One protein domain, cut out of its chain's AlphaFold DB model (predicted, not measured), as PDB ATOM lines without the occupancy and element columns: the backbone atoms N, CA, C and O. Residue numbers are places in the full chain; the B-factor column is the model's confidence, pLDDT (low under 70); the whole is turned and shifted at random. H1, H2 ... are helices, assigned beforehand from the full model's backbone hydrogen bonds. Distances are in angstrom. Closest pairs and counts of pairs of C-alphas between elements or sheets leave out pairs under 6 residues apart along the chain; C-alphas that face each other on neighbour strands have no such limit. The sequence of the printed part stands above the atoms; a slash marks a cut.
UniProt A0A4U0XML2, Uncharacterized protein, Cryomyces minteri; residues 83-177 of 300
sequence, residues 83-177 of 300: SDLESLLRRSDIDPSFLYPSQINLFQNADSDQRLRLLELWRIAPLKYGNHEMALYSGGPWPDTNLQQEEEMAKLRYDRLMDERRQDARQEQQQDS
ATOM      1  N   SER A  83     231.452 218.360 236.899       75.00
ATOM      2  CA  SER A  83     231.795 216.933 236.796       75.00
ATOM      3  C   SER A  83     230.717 216.126 236.068       75.00
ATOM      4  O   SER A  83     231.035 215.275 235.240       75.00
ATOM      5  N   ASP A  84     229.443 216.447 236.303       78.94
ATOM      6  CA  ASP A  84     228.332 215.771 235.632       78.94
ATOM      7  C   ASP A  84     228.184 216.265 234.187       78.94
ATOM      8  O   ASP A  84     227.718 215.521 233.325       78.94
ATOM      9  N   LEU A  85     228.646 217.486 233.892       81.50
ATOM     10  CA  LEU A  85     228.564 218.119 232.568       81.50
ATOM     11  C   LEU A  85     229.371 217.360 231.532       81.50
ATOM     12  O   LEU A  85     228.869 217.095 230.444       81.50
ATOM     13  N   GLU A  86     230.576 216.925 231.877       81.38
ATOM     14  CA  GLU A  86     231.391 216.136 230.954       81.38
ATOM     15  C   GLU A  86     230.732 214.793 230.624       81.38
ATOM     16  O   GLU A  86     230.692 214.389 229.462       81.38
ATOM     17  N   SER A  87     230.148 214.126 231.624       80.19
ATOM     18  CA  SER A  87     229.418 212.871 231.409       80.19
ATOM     19  C   SER A  87     228.145 213.076 230.577       80.19
ATOM     20  O   SER A  87     227.777 212.226 229.766       80.19
ATOM     21  N   LEU A  88     227.491 214.228 230.747       82.56
ATOM     22  CA  LEU A  88     226.270 214.607 230.051       82.56
ATOM     23  C   LEU A  88     226.516 214.870 228.568       82.56
ATOM     24  O   LEU A  88     225.805 214.330 227.720       82.56
ATOM     25  N   LEU A  89     227.534 215.671 228.272       82.81
ATOM     26  CA  LEU A  89     227.926 216.010 226.911       82.81
ATOM     27  C   LEU A  89     228.381 214.772 226.146       82.81
ATOM     28  O   LEU A  89     227.886 214.529 225.050       82.81
ATOM     29  N   ARG A  90     229.209 213.923 226.768       83.50
ATOM     30  CA  ARG A  90     229.661 212.665 226.155       83.50
ATOM     31  C   ARG A  90     228.512 211.721 225.829       83.50
ATOM     32  O   ARG A  90     228.519 211.102 224.776       83.50
ATOM     33  N   ARG A  91     227.504 211.627 226.699       80.31
ATOM     34  CA  ARG A  91     226.286 210.849 226.416       80.31
ATOM     35  C   ARG A  91     225.431 211.463 225.303       80.31
ATOM     36  O   ARG A  91     224.611 210.769 224.718       80.31
ATOM     37  N   SER A  92     225.594 212.757 225.050       73.75
ATOM     38  CA  SER A  92     224.870 213.502 224.014       73.75
ATOM     39  C   SER A  92     225.663 213.591 222.700       73.75
ATOM     40  O   SER A  92     225.300 214.387 221.840       73.75
ATOM     41  N   ASP A  93     226.734 212.796 222.559       77.94
ATOM     42  CA  ASP A  93     227.681 212.781 221.433       77.94
ATOM     43  C   ASP A  93     228.414 214.117 221.192       77.94
ATOM     44  O   ASP A  93     228.828 214.436 220.078       77.94
ATOM     45  N   ILE A  94     228.593 214.913 222.251       79.06
ATOM     46  CA  ILE A  94     229.288 216.205 222.215       79.06
ATOM     47  C   ILE A  94     230.594 216.075 223.003       79.06
ATOM     48  O   ILE A  94     230.564 215.786 224.203       79.06
ATOM     49  N   ASP A  95     231.754 216.326 222.382       78.88
ATOM     50  CA  ASP A  95     232.993 216.375 223.164       78.88
ATOM     51  C   ASP A  95     233.141 217.726 223.888       78.88
ATOM     52  O   ASP A  95     233.029 218.792 223.272       78.88
ATOM     53  N   PRO A  96     233.467 217.713 225.194       73.25
ATOM     54  CA  PRO A  96     233.593 218.927 225.999       73.25
ATOM     55  C   PRO A  96     234.751 219.831 225.555       73.25
ATOM     56  O   PRO A  96     234.766 221.012 225.886       73.25
ATOM     57  N   SER A  97     235.713 219.305 224.791       75.81
ATOM     58  CA  SER A  97     236.829 220.069 224.224       75.81
ATOM     59  C   SER A  97     236.421 221.020 223.098       75.81
ATOM     60  O   SER A  97     237.223 221.869 222.719       75.81
ATOM     61  N   PHE A  98     235.214 220.874 222.547       72.62
ATOM     62  CA  PHE A  98     234.701 221.742 221.485       72.62
ATOM     63  C   PHE A  98     233.947 222.971 221.991       72.62
ATOM     64  O   PHE A  98     233.672 223.872 221.201       72.62
ATOM     65  N   LEU A  99     233.590 223.002 223.277       75.56
ATOM     66  CA  LEU A  99     232.773 224.059 223.865       75.56
ATOM     67  C   LEU A  99     233.637 225.168 224.464       75.56
ATOM     68  O   LEU A  99     234.658 224.915 225.107       75.56
ATOM     69  N   TYR A 100     233.195 226.413 224.302       73.81
ATOM     70  CA  TYR A 100     233.836 227.575 224.902       73.81
ATOM     71  C   TYR A 100     233.597 227.625 226.420       73.81
ATOM     72  O   TYR A 100     232.524 227.249 226.898       73.81
ATOM     73  N   PRO A 101     234.537 228.183 227.206       77.81
ATOM     74  CA  PRO A 101     234.324 228.412 228.635       77.81
ATOM     75  C   PRO A 101     233.075 229.256 228.934       77.81
ATOM     76  O   PRO A 101     232.383 228.983 229.913       77.81
ATOM     77  N   SER A 102     232.745 230.234 228.079       77.12
ATOM     78  CA  SER A 102     231.519 231.038 228.201       77.12
ATOM     79  C   SER A 102     230.254 230.205 227.976       77.12
ATOM     80  O   SER A 102     229.304 230.342 228.738       77.12
ATOM     81  N   GLN A 103     230.267 229.267 227.027       80.38
ATOM     82  CA  GLN A 103     229.166 228.326 226.788       80.38
ATOM     83  C   GLN A 103     228.988 227.341 227.948       80.38
ATOM     84  O   GLN A 103     227.863 227.025 228.329       80.38
ATOM     85  N   ILE A 104     230.090 226.881 228.551       81.88
ATOM     86  CA  ILE A 104     230.055 226.030 229.747       81.88
ATOM     87  C   ILE A 104     229.446 226.802 230.925       81.88
ATOM     88  O   ILE A 104     228.606 226.259 231.642       81.88
ATOM     89  N   ASN A 105     229.822 228.071 231.104       82.50
ATOM     90  CA  ASN A 105     229.246 228.938 232.134       82.50
ATOM     91  C   ASN A 105     227.764 229.244 231.866       82.50
ATOM     92  O   ASN A 105     226.958 229.213 232.793       82.50
ATOM     93  N   LEU A 106     227.381 229.491 230.611       82.62
ATOM     94  CA  LEU A 106     225.986 229.693 230.233       82.62
ATOM     95  C   LEU A 106     225.160 228.441 230.534       82.62
ATOM     96  O   LEU A 106     224.108 228.539 231.151       82.62
ATOM     97  N   PHE A 107     225.663 227.258 230.188       82.94
ATOM     98  CA  PHE A 107     224.983 225.999 230.472       82.94
ATOM     99  C   PHE A 107     224.797 225.756 231.978       82.94
ATOM    100  O   PHE A 107     223.749 225.276 232.413       82.94
ATOM    101  N   GLN A 108     225.796 226.112 232.792       83.12
ATOM    102  CA  GLN A 108     225.709 226.001 234.251       83.12
ATOM    103  C   GLN A 108     224.634 226.917 234.840       83.12
ATOM    104  O   GLN A 108     223.904 226.481 235.727       83.12
ATOM    105  N   ASN A 109     224.505 228.141 234.328       81.62
ATOM    106  CA  ASN A 109     223.568 229.142 234.845       81.62
ATOM    107  C   ASN A 109     222.173 229.095 234.192       81.62
ATOM    108  O   ASN A 109     221.265 229.764 234.673       81.62
ATOM    109  N   ALA A 110     222.004 228.337 233.108       80.88
ATOM    110  CA  ALA A 110     220.759 228.235 232.355       80.88
ATOM    111  C   ALA A 110     219.702 227.353 233.045       80.88
ATOM    112  O   ALA A 110     220.034 226.403 233.758       80.88
ATOM    113  N   ASP A 111     218.428 227.633 232.767       80.38
ATOM    114  CA  ASP A 111     217.294 226.822 233.228       80.38
ATOM    115  C   ASP A 111     217.265 225.434 232.559       80.38
ATOM    116  O   ASP A 111     217.935 225.189 231.552       80.38
ATOM    117  N   SER A 112     216.448 224.507 233.075       80.56
ATOM    118  CA  SER A 112     216.336 223.137 232.539       80.56
ATOM    119  C   SER A 112     216.036 223.087 231.044       80.56
ATOM    120  O   SER A 112     216.642 222.306 230.307       80.56
ATOM    121  N   ASP A 113     215.128 223.946 230.596       81.38
ATOM    122  CA  ASP A 113     214.639 223.957 229.220       81.38
ATOM    123  C   ASP A 113     215.672 224.598 228.290       81.38
ATOM    124  O   ASP A 113     215.924 224.108 227.189       81.38
ATOM    125  N   GLN A 114     216.358 225.637 228.771       83.81
ATOM    126  CA  GLN A 114     217.470 226.269 228.066       83.81
ATOM    127  C   GLN A 114     218.647 225.298 227.910       83.81
ATOM    128  O   GLN A 114     219.237 225.216 226.835       83.81
ATOM    129  N   ARG A 115     218.954 224.499 228.938       85.12
ATOM    130  CA  ARG A 115     219.980 223.445 228.873       85.12
ATOM    131  C   ARG A 115     219.642 222.375 227.840       85.12
ATOM    132  O   ARG A 115     220.510 221.998 227.056       85.12
ATOM    133  N   LEU A 116     218.396 221.901 227.808       83.44
ATOM    134  CA  LEU A 116     217.942 220.958 226.781       83.44
ATOM    135  C   LEU A 116     218.067 221.563 225.383       83.44
ATOM    136  O   LEU A 116     218.624 220.924 224.491       83.44
ATOM    137  N   ARG A 117     217.637 222.817 225.211       84.81
ATOM    138  CA  ARG A 117     217.747 223.527 223.935       84.81
ATOM    139  C   ARG A 117     219.198 223.664 223.472       84.81
ATOM    140  O   ARG A 117     219.480 223.423 222.304       84.81
ATOM    141  N   LEU A 118     220.123 223.999 224.372       85.31
ATOM    142  CA  LEU A 118     221.559 224.085 224.072       85.31
ATOM    143  C   LEU A 118     222.142 222.734 223.654       85.31
ATOM    144  O   LEU A 118     222.887 222.666 222.680       85.31
ATOM    145  N   LEU A 119     221.769 221.654 224.344       85.50
ATOM    146  CA  LEU A 119     222.180 220.300 223.961       85.50
ATOM    147  C   LEU A 119     221.667 219.928 222.569       85.50
ATOM    148  O   LEU A 119     222.414 219.369 221.769       85.50
ATOM    149  N   GLU A 120     220.410 220.248 222.261       84.88
ATOM    150  CA  GLU A 120     219.847 220.023 220.931       84.88
ATOM    151  C   GLU A 120     220.575 220.834 219.862       84.88
ATOM    152  O   GLU A 120     220.935 220.282 218.824       84.88
ATOM    153  N   LEU A 121     220.840 222.114 220.127       82.31
ATOM    154  CA  LEU A 121     221.575 223.000 219.225       82.31
ATOM    155  C   LEU A 121     222.970 222.451 218.917       82.31
ATOM    156  O   LEU A 121     223.349 222.354 217.751       82.31
ATOM    157  N   TRP A 122     223.712 222.028 219.940       83.44
ATOM    158  CA  TRP A 122     225.043 221.444 219.768       83.44
ATOM    159  C   TRP A 122     225.012 220.077 219.082       83.44
ATOM    160  O   TRP A 122     225.957 219.743 218.371       83.44
ATOM    161  N   ARG A 123     223.924 219.311 219.225       82.50
ATOM    162  CA  ARG A 123     223.730 218.040 218.513       82.50
ATOM    163  C   ARG A 123     223.396 218.243 217.032       82.50
ATOM    164  O   ARG A 123     223.902 217.513 216.186       82.50
ATOM    165  N   ILE A 124     222.522 219.198 216.714       73.44
ATOM    166  CA  ILE A 124     222.042 219.453 215.342       73.44
ATOM    167  C   ILE A 124     223.097 220.207 214.524       73.44
ATOM    168  O   ILE A 124     223.273 219.938 213.336       73.44
ATOM    169  N   ALA A 125     223.824 221.123 215.161       67.94
ATOM    170  CA  ALA A 125     224.901 221.893 214.558       67.94
ATOM    171  C   ALA A 125     226.226 221.588 215.279       67.94
ATOM    172  O   ALA A 125     226.704 222.431 216.053       67.94
ATOM    173  N   PRO A 126     226.825 220.402 215.034       68.75
ATOM    174  CA  PRO A 126     228.008 219.955 215.752       68.75
ATOM    175  C   PRO A 126     229.145 220.963 215.618       68.75
ATOM    176  O   PRO A 126     229.496 221.426 214.525       68.75
ATOM    177  N   LEU A 127     229.738 221.293 216.761       65.44
ATOM    178  CA  LEU A 127     230.941 222.104 216.837       65.44
ATOM    179  C   LEU A 127     232.108 221.253 216.319       65.44
ATOM    180  O   LEU A 127     232.618 220.386 217.016       65.44
ATOM    181  N   LYS A 128     232.502 221.449 215.057       62.06
ATOM    182  CA  LYS A 128     233.697 220.810 214.491       62.06
ATOM    183  C   LYS A 128     234.948 221.554 214.981       62.06
ATOM    184  O   LYS A 128     234.915 222.779 215.133       62.06
ATOM    185  N   TYR A 129     236.066 220.838 215.172       48.50
ATOM    186  CA  TYR A 129     237.394 221.456 215.346       48.50
ATOM    187  C   TYR A 129     237.611 222.402 214.161       48.50
ATOM    188  O   TYR A 129     237.732 221.940 213.031       48.50
ATOM    189  N   GLY A 130     237.601 223.715 214.401       50.62
ATOM    190  CA  GLY A 130     237.737 224.704 213.324       50.62
ATOM    191  C   GLY A 130     236.557 225.657 213.151       50.62
ATOM    192  O   GLY A 130     236.738 226.688 212.519       50.62
ATOM    193  N   ASN A 131     235.433 225.458 213.851       52.62
ATOM    194  CA  ASN A 131     234.392 226.494 214.006       52.62
ATOM    195  C   ASN A 131     234.848 227.668 214.917       52.62
ATOM    196  O   ASN A 131     234.036 228.405 215.474       52.62
ATOM    197  N   HIS A 132     236.169 227.842 215.044       51.09
ATOM    198  CA  HIS A 132     236.886 228.975 215.624       51.09
ATOM    199  C   HIS A 132     236.783 230.240 214.760       51.09
ATOM    200  O   HIS A 132     237.380 231.256 215.109       51.09
ATOM    201  N   GLU A 133     236.051 230.207 213.642       49.53
ATOM    202  CA  GLU A 133     235.887 231.363 212.757       49.53
ATOM    203  C   GLU A 133     235.418 232.596 213.540       49.53
ATOM    204  O   GLU A 133     236.002 233.665 213.401       49.53
ATOM    205  N   MET A 134     234.473 232.444 214.475       50.50
ATOM    206  CA  MET A 134     233.986 233.575 215.276       50.50
ATOM    207  C   MET A 134     235.065 234.182 216.191       50.50
ATOM    208  O   MET A 134     235.126 235.399 216.353       50.50
ATOM    209  N   ALA A 135     235.944 233.349 216.762       49.81
ATOM    210  CA  ALA A 135     237.033 233.801 217.628       49.81
ATOM    211  C   ALA A 135     238.156 234.489 216.832       49.81
ATOM    212  O   ALA A 135     238.754 235.453 217.311       49.81
ATOM    213  N   LEU A 136     238.406 234.040 215.597       50.62
ATOM    214  CA  LEU A 136     239.393 234.645 214.701       50.62
ATOM    215  C   LEU A 136     238.922 235.992 214.133       50.62
ATOM    216  O   LEU A 136     239.743 236.896 213.986       50.62
ATOM    217  N   TYR A 137     237.620 236.166 213.873       50.56
ATOM    218  CA  TYR A 137     237.069 237.450 213.419       50.56
ATOM    219  C   TYR A 137     236.971 238.506 214.529       50.56
ATOM    220  O   TYR A 137     237.014 239.698 214.230       50.56
ATOM    221  N   SER A 138     236.837 238.103 215.798       55.19
ATOM    222  CA  SER A 138     236.571 239.048 216.895       55.19
ATOM    223  C   SER A 138     237.829 239.578 217.597       55.19
ATOM    224  O   SER A 138     237.742 240.586 218.291       55.19
ATOM    225  N   GLY A 139     239.005 238.963 217.396       49.62
ATOM    226  CA  GLY A 139     240.308 239.523 217.802       49.62
ATOM    227  C   GLY A 139     240.438 239.931 219.282       49.62
ATOM    228  O   GLY A 139     241.328 240.707 219.625       49.62
ATOM    229  N   GLY A 140     239.556 239.439 220.153       53.12
ATOM    230  CA  GLY A 140     239.384 239.901 221.528       53.12
ATOM    231  C   GLY A 140     238.965 238.777 222.479       53.12
ATOM    232  O   GLY A 140     238.833 237.628 222.046       53.12
ATOM    233  N   PRO A 141     238.795 239.084 223.783       56.72
ATOM    234  CA  PRO A 141     238.329 238.128 224.783       56.72
ATOM    235  C   PRO A 141     237.072 237.428 224.276       56.72
ATOM    236  O   PRO A 141     236.198 238.079 223.708       56.72
ATOM    237  N   TRP A 142     237.028 236.105 224.445       56.38
ATOM    238  CA  TRP A 142     235.946 235.241 223.977       56.38
ATOM    239  C   TRP A 142     234.581 235.907 224.192       56.38
ATOM    240  O   TRP A 142     234.307 236.305 225.326       56.38
ATOM    241  N   PRO A 143     233.743 236.052 223.150       61.41
ATOM    242  CA  PRO A 143     232.461 236.716 223.307       61.41
ATOM    243  C   PRO A 143     231.622 235.962 224.341       61.41
ATOM    244  O   PRO A 143     231.551 234.724 224.329       61.41
ATOM    245  N   ASP A 144     230.999 236.715 225.245       63.88
ATOM    246  CA  ASP A 144     229.935 236.184 226.086       63.88
ATOM    247  C   ASP A 144     228.850 235.665 225.148       63.88
ATOM    248  O   ASP A 144     228.309 236.408 224.332       63.88
ATOM    249  N   THR A 145     228.596 234.363 225.203       68.06
ATOM    250  CA  THR A 145     227.559 233.740 224.388       68.06
ATOM    251  C   THR A 145     226.263 233.787 225.181       68.06
ATOM    252  O   THR A 145     226.258 233.461 226.364       68.06
ATOM    253  N   ASN A 146     225.175 234.234 224.553       78.44
ATOM    254  CA  ASN A 146     223.804 234.090 225.058       78.44
ATOM    255  C   ASN A 146     223.100 232.956 224.286       78.44
ATOM    256  O   ASN A 146     223.502 232.635 223.171       78.44
ATOM    257  N   LEU A 147     222.025 232.384 224.834       76.81
ATOM    258  CA  LEU A 147     221.184 231.368 224.194       76.81
ATOM    259  C   LEU A 147     220.764 231.790 222.778       76.81
ATOM    260  O   LEU A 147     220.965 231.040 221.829       76.81
ATOM    261  N   GLN A 148     220.247 233.016 222.638       80.25
ATOM    262  CA  GLN A 148     219.806 233.566 221.353       80.25
ATOM    263  C   GLN A 148     220.952 233.635 220.336       80.25
ATOM    264  O   GLN A 148     220.789 233.306 219.165       80.25
ATOM    265  N   GLN A 149     222.133 234.038 220.797       82.19
ATOM    266  CA  GLN A 149     223.314 234.140 219.952       82.19
ATOM    267  C   GLN A 149     223.831 232.753 219.555       82.19
ATOM    268  O   GLN A 149     224.226 232.552 218.410       82.19
ATOM    269  N   GLU A 150     223.814 231.783 220.473       79.69
ATOM    270  CA  GLU A 150     224.169 230.398 220.165       79.69
ATOM    271  C   GLU A 150     223.212 229.801 219.131       79.69
ATOM    272  O   GLU A 150     223.669 229.110 218.225       79.69
ATOM    273  N   GLU A 151     221.918 230.112 219.208       82.50
ATOM    274  CA  GLU A 151     220.930 229.697 218.212       82.50
ATOM    275  C   GLU A 151     221.201 230.298 216.827       82.50
ATOM    276  O   GLU A 151     221.220 229.566 215.836       82.50
ATOM    277  N   GLU A 152     221.487 231.599 216.739       80.12
ATOM    278  CA  GLU A 152     221.842 232.246 215.468       80.12
ATOM    279  C   GLU A 152     223.133 231.678 214.872       80.12
ATOM    280  O   GLU A 152     223.203 231.374 213.679       80.12
ATOM    281  N   MET A 153     224.152 231.466 215.707       75.00
ATOM    282  CA  MET A 153     225.405 230.855 215.272       75.00
ATOM    283  C   MET A 153     225.203 229.399 214.841       75.00
ATOM    284  O   MET A 153     225.766 228.975 213.832       75.00
ATOM    285  N   ALA A 154     224.395 228.626 215.567       79.19
ATOM    286  CA  ALA A 154     224.059 227.254 215.202       79.19
ATOM    287  C   ALA A 154     223.307 227.199 213.873       79.19
ATOM    288  O   ALA A 154     223.612 226.343 213.041       79.19
ATOM    289  N   LYS A 155     222.395 228.147 213.640       83.38
ATOM    290  CA  LYS A 155     221.686 228.286 212.371       83.38
ATOM    291  C   LYS A 155     222.649 228.547 211.215       83.38
ATOM    292  O   LYS A 155     222.619 227.806 210.241       83.38
ATOM    293  N   LEU A 156     223.560 229.514 211.344       81.06
ATOM    294  CA  LEU A 156     224.560 229.797 210.304       81.06
ATOM    295  C   LEU A 156     225.432 228.575 209.982       81.06
ATOM    296  O   LEU A 156     225.745 228.317 208.819       81.06
ATOM    297  N   ARG A 157     225.814 227.804 211.007       76.94
ATOM    298  CA  ARG A 157     226.571 226.556 210.824       76.94
ATOM    299  C   ARG A 157     225.754 225.500 210.089       76.94
ATOM    300  O   ARG A 157     226.286 224.825 209.212       76.94
ATOM    301  N   TYR A 158     224.488 225.347 210.459       80.69
ATOM    302  CA  TYR A 158     223.587 224.387 209.838       80.69
ATOM    303  C   TYR A 158     223.315 224.732 208.372       80.69
ATOM    304  O   TYR A 158     223.426 223.855 207.518       80.69
ATOM    305  N   ASP A 159     223.051 226.004 208.072       85.75
ATOM    306  CA  ASP A 159     222.826 226.485 206.708       85.75
ATOM    307  C   ASP A 159     224.061 226.215 205.835       85.75
ATOM    308  O   ASP A 159     223.945 225.616 204.766       85.75
ATOM    309  N   ARG A 160     225.265 226.519 206.344       83.12
ATOM    310  CA  ARG A 160     226.521 226.205 205.645       83.12
ATOM    311  C   ARG A 160     226.697 224.704 205.403       83.12
ATOM    312  O   ARG A 160     227.088 224.314 204.308       83.12
ATOM    313  N   LEU A 161     226.417 223.865 206.403       82.44
ATOM    314  CA  LEU A 161     226.524 222.408 206.272       82.44
ATOM    315  C   LEU A 161     225.533 221.859 205.234       82.44
ATOM    316  O   LEU A 161     225.845 220.907 204.515       82.44
ATOM    317  N   MET A 162     224.337 222.441 205.158       83.56
ATOM    318  CA  MET A 162     223.344 222.069 204.156       83.56
ATOM    319  C   MET A 162     223.759 222.502 202.755       83.56
ATOM    320  O   MET A 162     223.597 221.723 201.815       83.56
ATOM    321  N   ASP A 163     224.341 223.687 202.607       85.06
ATOM    322  CA  ASP A 163     224.880 224.137 201.326       85.06
ATOM    323  C   ASP A 163     226.071 223.286 200.870       85.06
ATOM    324  O   ASP A 163     226.117 222.906 199.702       85.06
ATOM    325  N   GLU A 164     226.980 222.918 201.776       83.94
ATOM    326  CA  GLU A 164     228.100 222.004 201.501       83.94
ATOM    327  C   GLU A 164     227.578 220.647 201.002       83.94
ATOM    328  O   GLU A 164     227.919 220.222 199.901       83.94
ATOM    329  N   ARG A 165     226.614 220.040 201.709       83.31
ATOM    330  CA  ARG A 165     225.975 218.780 201.282       83.31
ATOM    331  C   ARG A 165     225.310 218.892 199.904       83.31
ATOM    332  O   ARG A 165     225.349 217.949 199.116       83.31
ATOM    333  N   ARG A 166     224.663 220.026 199.608       84.69
ATOM    334  CA  ARG A 166     224.041 220.272 198.294       84.69
ATOM    335  C   ARG A 166     225.087 220.427 197.194       84.69
ATOM    336  O   ARG A 166     224.823 220.032 196.061       84.69
ATOM    337  N   GLN A 167     226.241 221.018 197.498       81.81
ATOM    338  CA  GLN A 167     227.348 221.142 196.553       81.81
ATOM    339  C   GLN A 167     228.007 219.790 196.288       81.81
ATOM    340  O   GLN A 167     228.195 219.456 195.119       81.81
ATOM    341  N   ASP A 168     228.261 218.997 197.328       84.31
ATOM    342  CA  ASP A 168     228.841 217.655 197.210       84.31
ATOM    343  C   ASP A 168     227.959 216.749 196.344       84.31
ATOM    344  O   ASP A 168     228.435 216.187 195.360       84.31
ATOM    345  N   ALA A 169     226.644 216.729 196.591       81.12
ATOM    346  CA  ALA A 169     225.698 215.966 195.772       81.12
ATOM    347  C   ALA A 169     225.709 216.390 194.285       81.12
ATOM    348  O   ALA A 169     225.558 215.558 193.389       81.12
ATOM    349  N   ARG A 170     225.917 217.685 193.990       80.88
ATOM    350  CA  ARG A 170     226.049 218.181 192.604       80.88
ATOM    351  C   ARG A 170     227.402 217.846 191.978       80.88
ATOM    352  O   ARG A 170     227.469 217.731 190.753       80.88
ATOM    353  N   GLN A 171     228.470 217.756 192.769       76.00
ATOM    354  CA  GLN A 171     229.789 217.346 192.284       76.00
ATOM    355  C   GLN A 171     229.823 215.845 191.993       76.00
ATOM    356  O   GLN A 171     230.299 215.464 190.926       76.00
ATOM    357  N   GLU A 172     229.255 215.011 192.868       71.19
ATOM    358  CA  GLU A 172     229.141 213.562 192.654       71.19
ATOM    359  C   GLU A 172     228.376 213.246 191.361       71.19
ATOM    360  O   GLU A 172     228.857 212.475 190.534       71.19
ATOM    361  N   GLN A 173     227.255 213.928 191.101       68.88
ATOM    362  CA  GLN A 173     226.471 213.727 189.875       68.88
ATOM    363  C   GLN A 173     227.227 214.121 188.584       68.88
ATOM    364  O   GLN A 173     227.027 213.520 187.524       68.88
ATOM    365  N   GLN A 174     228.114 215.121 188.656       66.44
ATOM    366  CA  GLN A 174     228.952 215.543 187.521       66.44
ATOM    367  C   GLN A 174     230.165 214.630 187.309       66.44
ATOM    368  O   GLN A 174     230.561 214.407 186.160       66.44
ATOM    369  N   GLN A 175     230.747 214.095 188.386       60.03
ATOM    370  CA  GLN A 175     231.838 213.128 188.285       60.03
ATOM    371  C   GLN A 175     231.345 211.816 187.675       60.03
ATOM    372  O   GLN A 175     231.974 211.353 186.730       60.03
ATOM    373  N   ASP A 176     230.185 211.303 188.101       56.12
ATOM    374  CA  ASP A 176     229.619 210.046 187.584       56.12
ATOM    375  C   ASP A 176     229.316 210.125 186.071       56.12
ATOM    376  O   ASP A 176     229.599 209.201 185.305       56.12
ATOM    377  N   SER A 177     228.859 211.294 185.602       53.03
ATOM    378  CA  SER A 177     228.633 211.570 184.172       53.03
ATOM    379  C   SER A 177     229.936 211.658 183.360       53.03
ATOM    380  O   SER A 177     229.963 211.261 182.198       53.03
TER     381      SER A 177
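What this domain is: This is residues 83 to 177 of the 300 residues of an uncharacterized protein of Cryomyces minteri (UniProt A0A4U0XML2). One long helix, H5, packs by its first part on H3 in a compact head that also holds H1 and H2, while its residues 162 to 177 stick out as an arm. Residues 136 to 141, partly in H4, stick out too. The printed part has 95 residues with five named helices, H1 to H5 in chain order, and no named strand: all helix. It is loose, with a radius of gyration of the C-alphas of 15.7 A, spanning 53 by 33 by 21 A.

How they stand to each other: H5, residues 147 to 177, touches H3, residues 112 to 124, with residues 147 to 158 alone, at a shallow tilt of 20 degrees, the same way; the closest C-alphas, of Leu 121 and Ala 154, are 6.4 A apart. H2, residues 101 to 109, forms a helical hairpin with H3; they only just touch, with 3 pairs of C-alphas within 8 A, closest Phe 107 and Arg 115 at 5.8 A. H1, residues 83 to 91, touches no helix, nor does H4, residues 133 to 138. Every O i to N i+4 pair is within hydrogen-bond range in H2, H3, H4 and H5; in H1, 4 of 5.

Where its parts are: H5 runs 45.3 A, from C-alpha 147 at (221.184, 231.368, 224.194) to C-alpha 177 at (228.633, 211.570, 184.172). H3 runs 18.5 A.

The domain as a whole: The printed part has no cut and no long link. pLDDT is under 70 in residues 125 to 145 and 173 to 177.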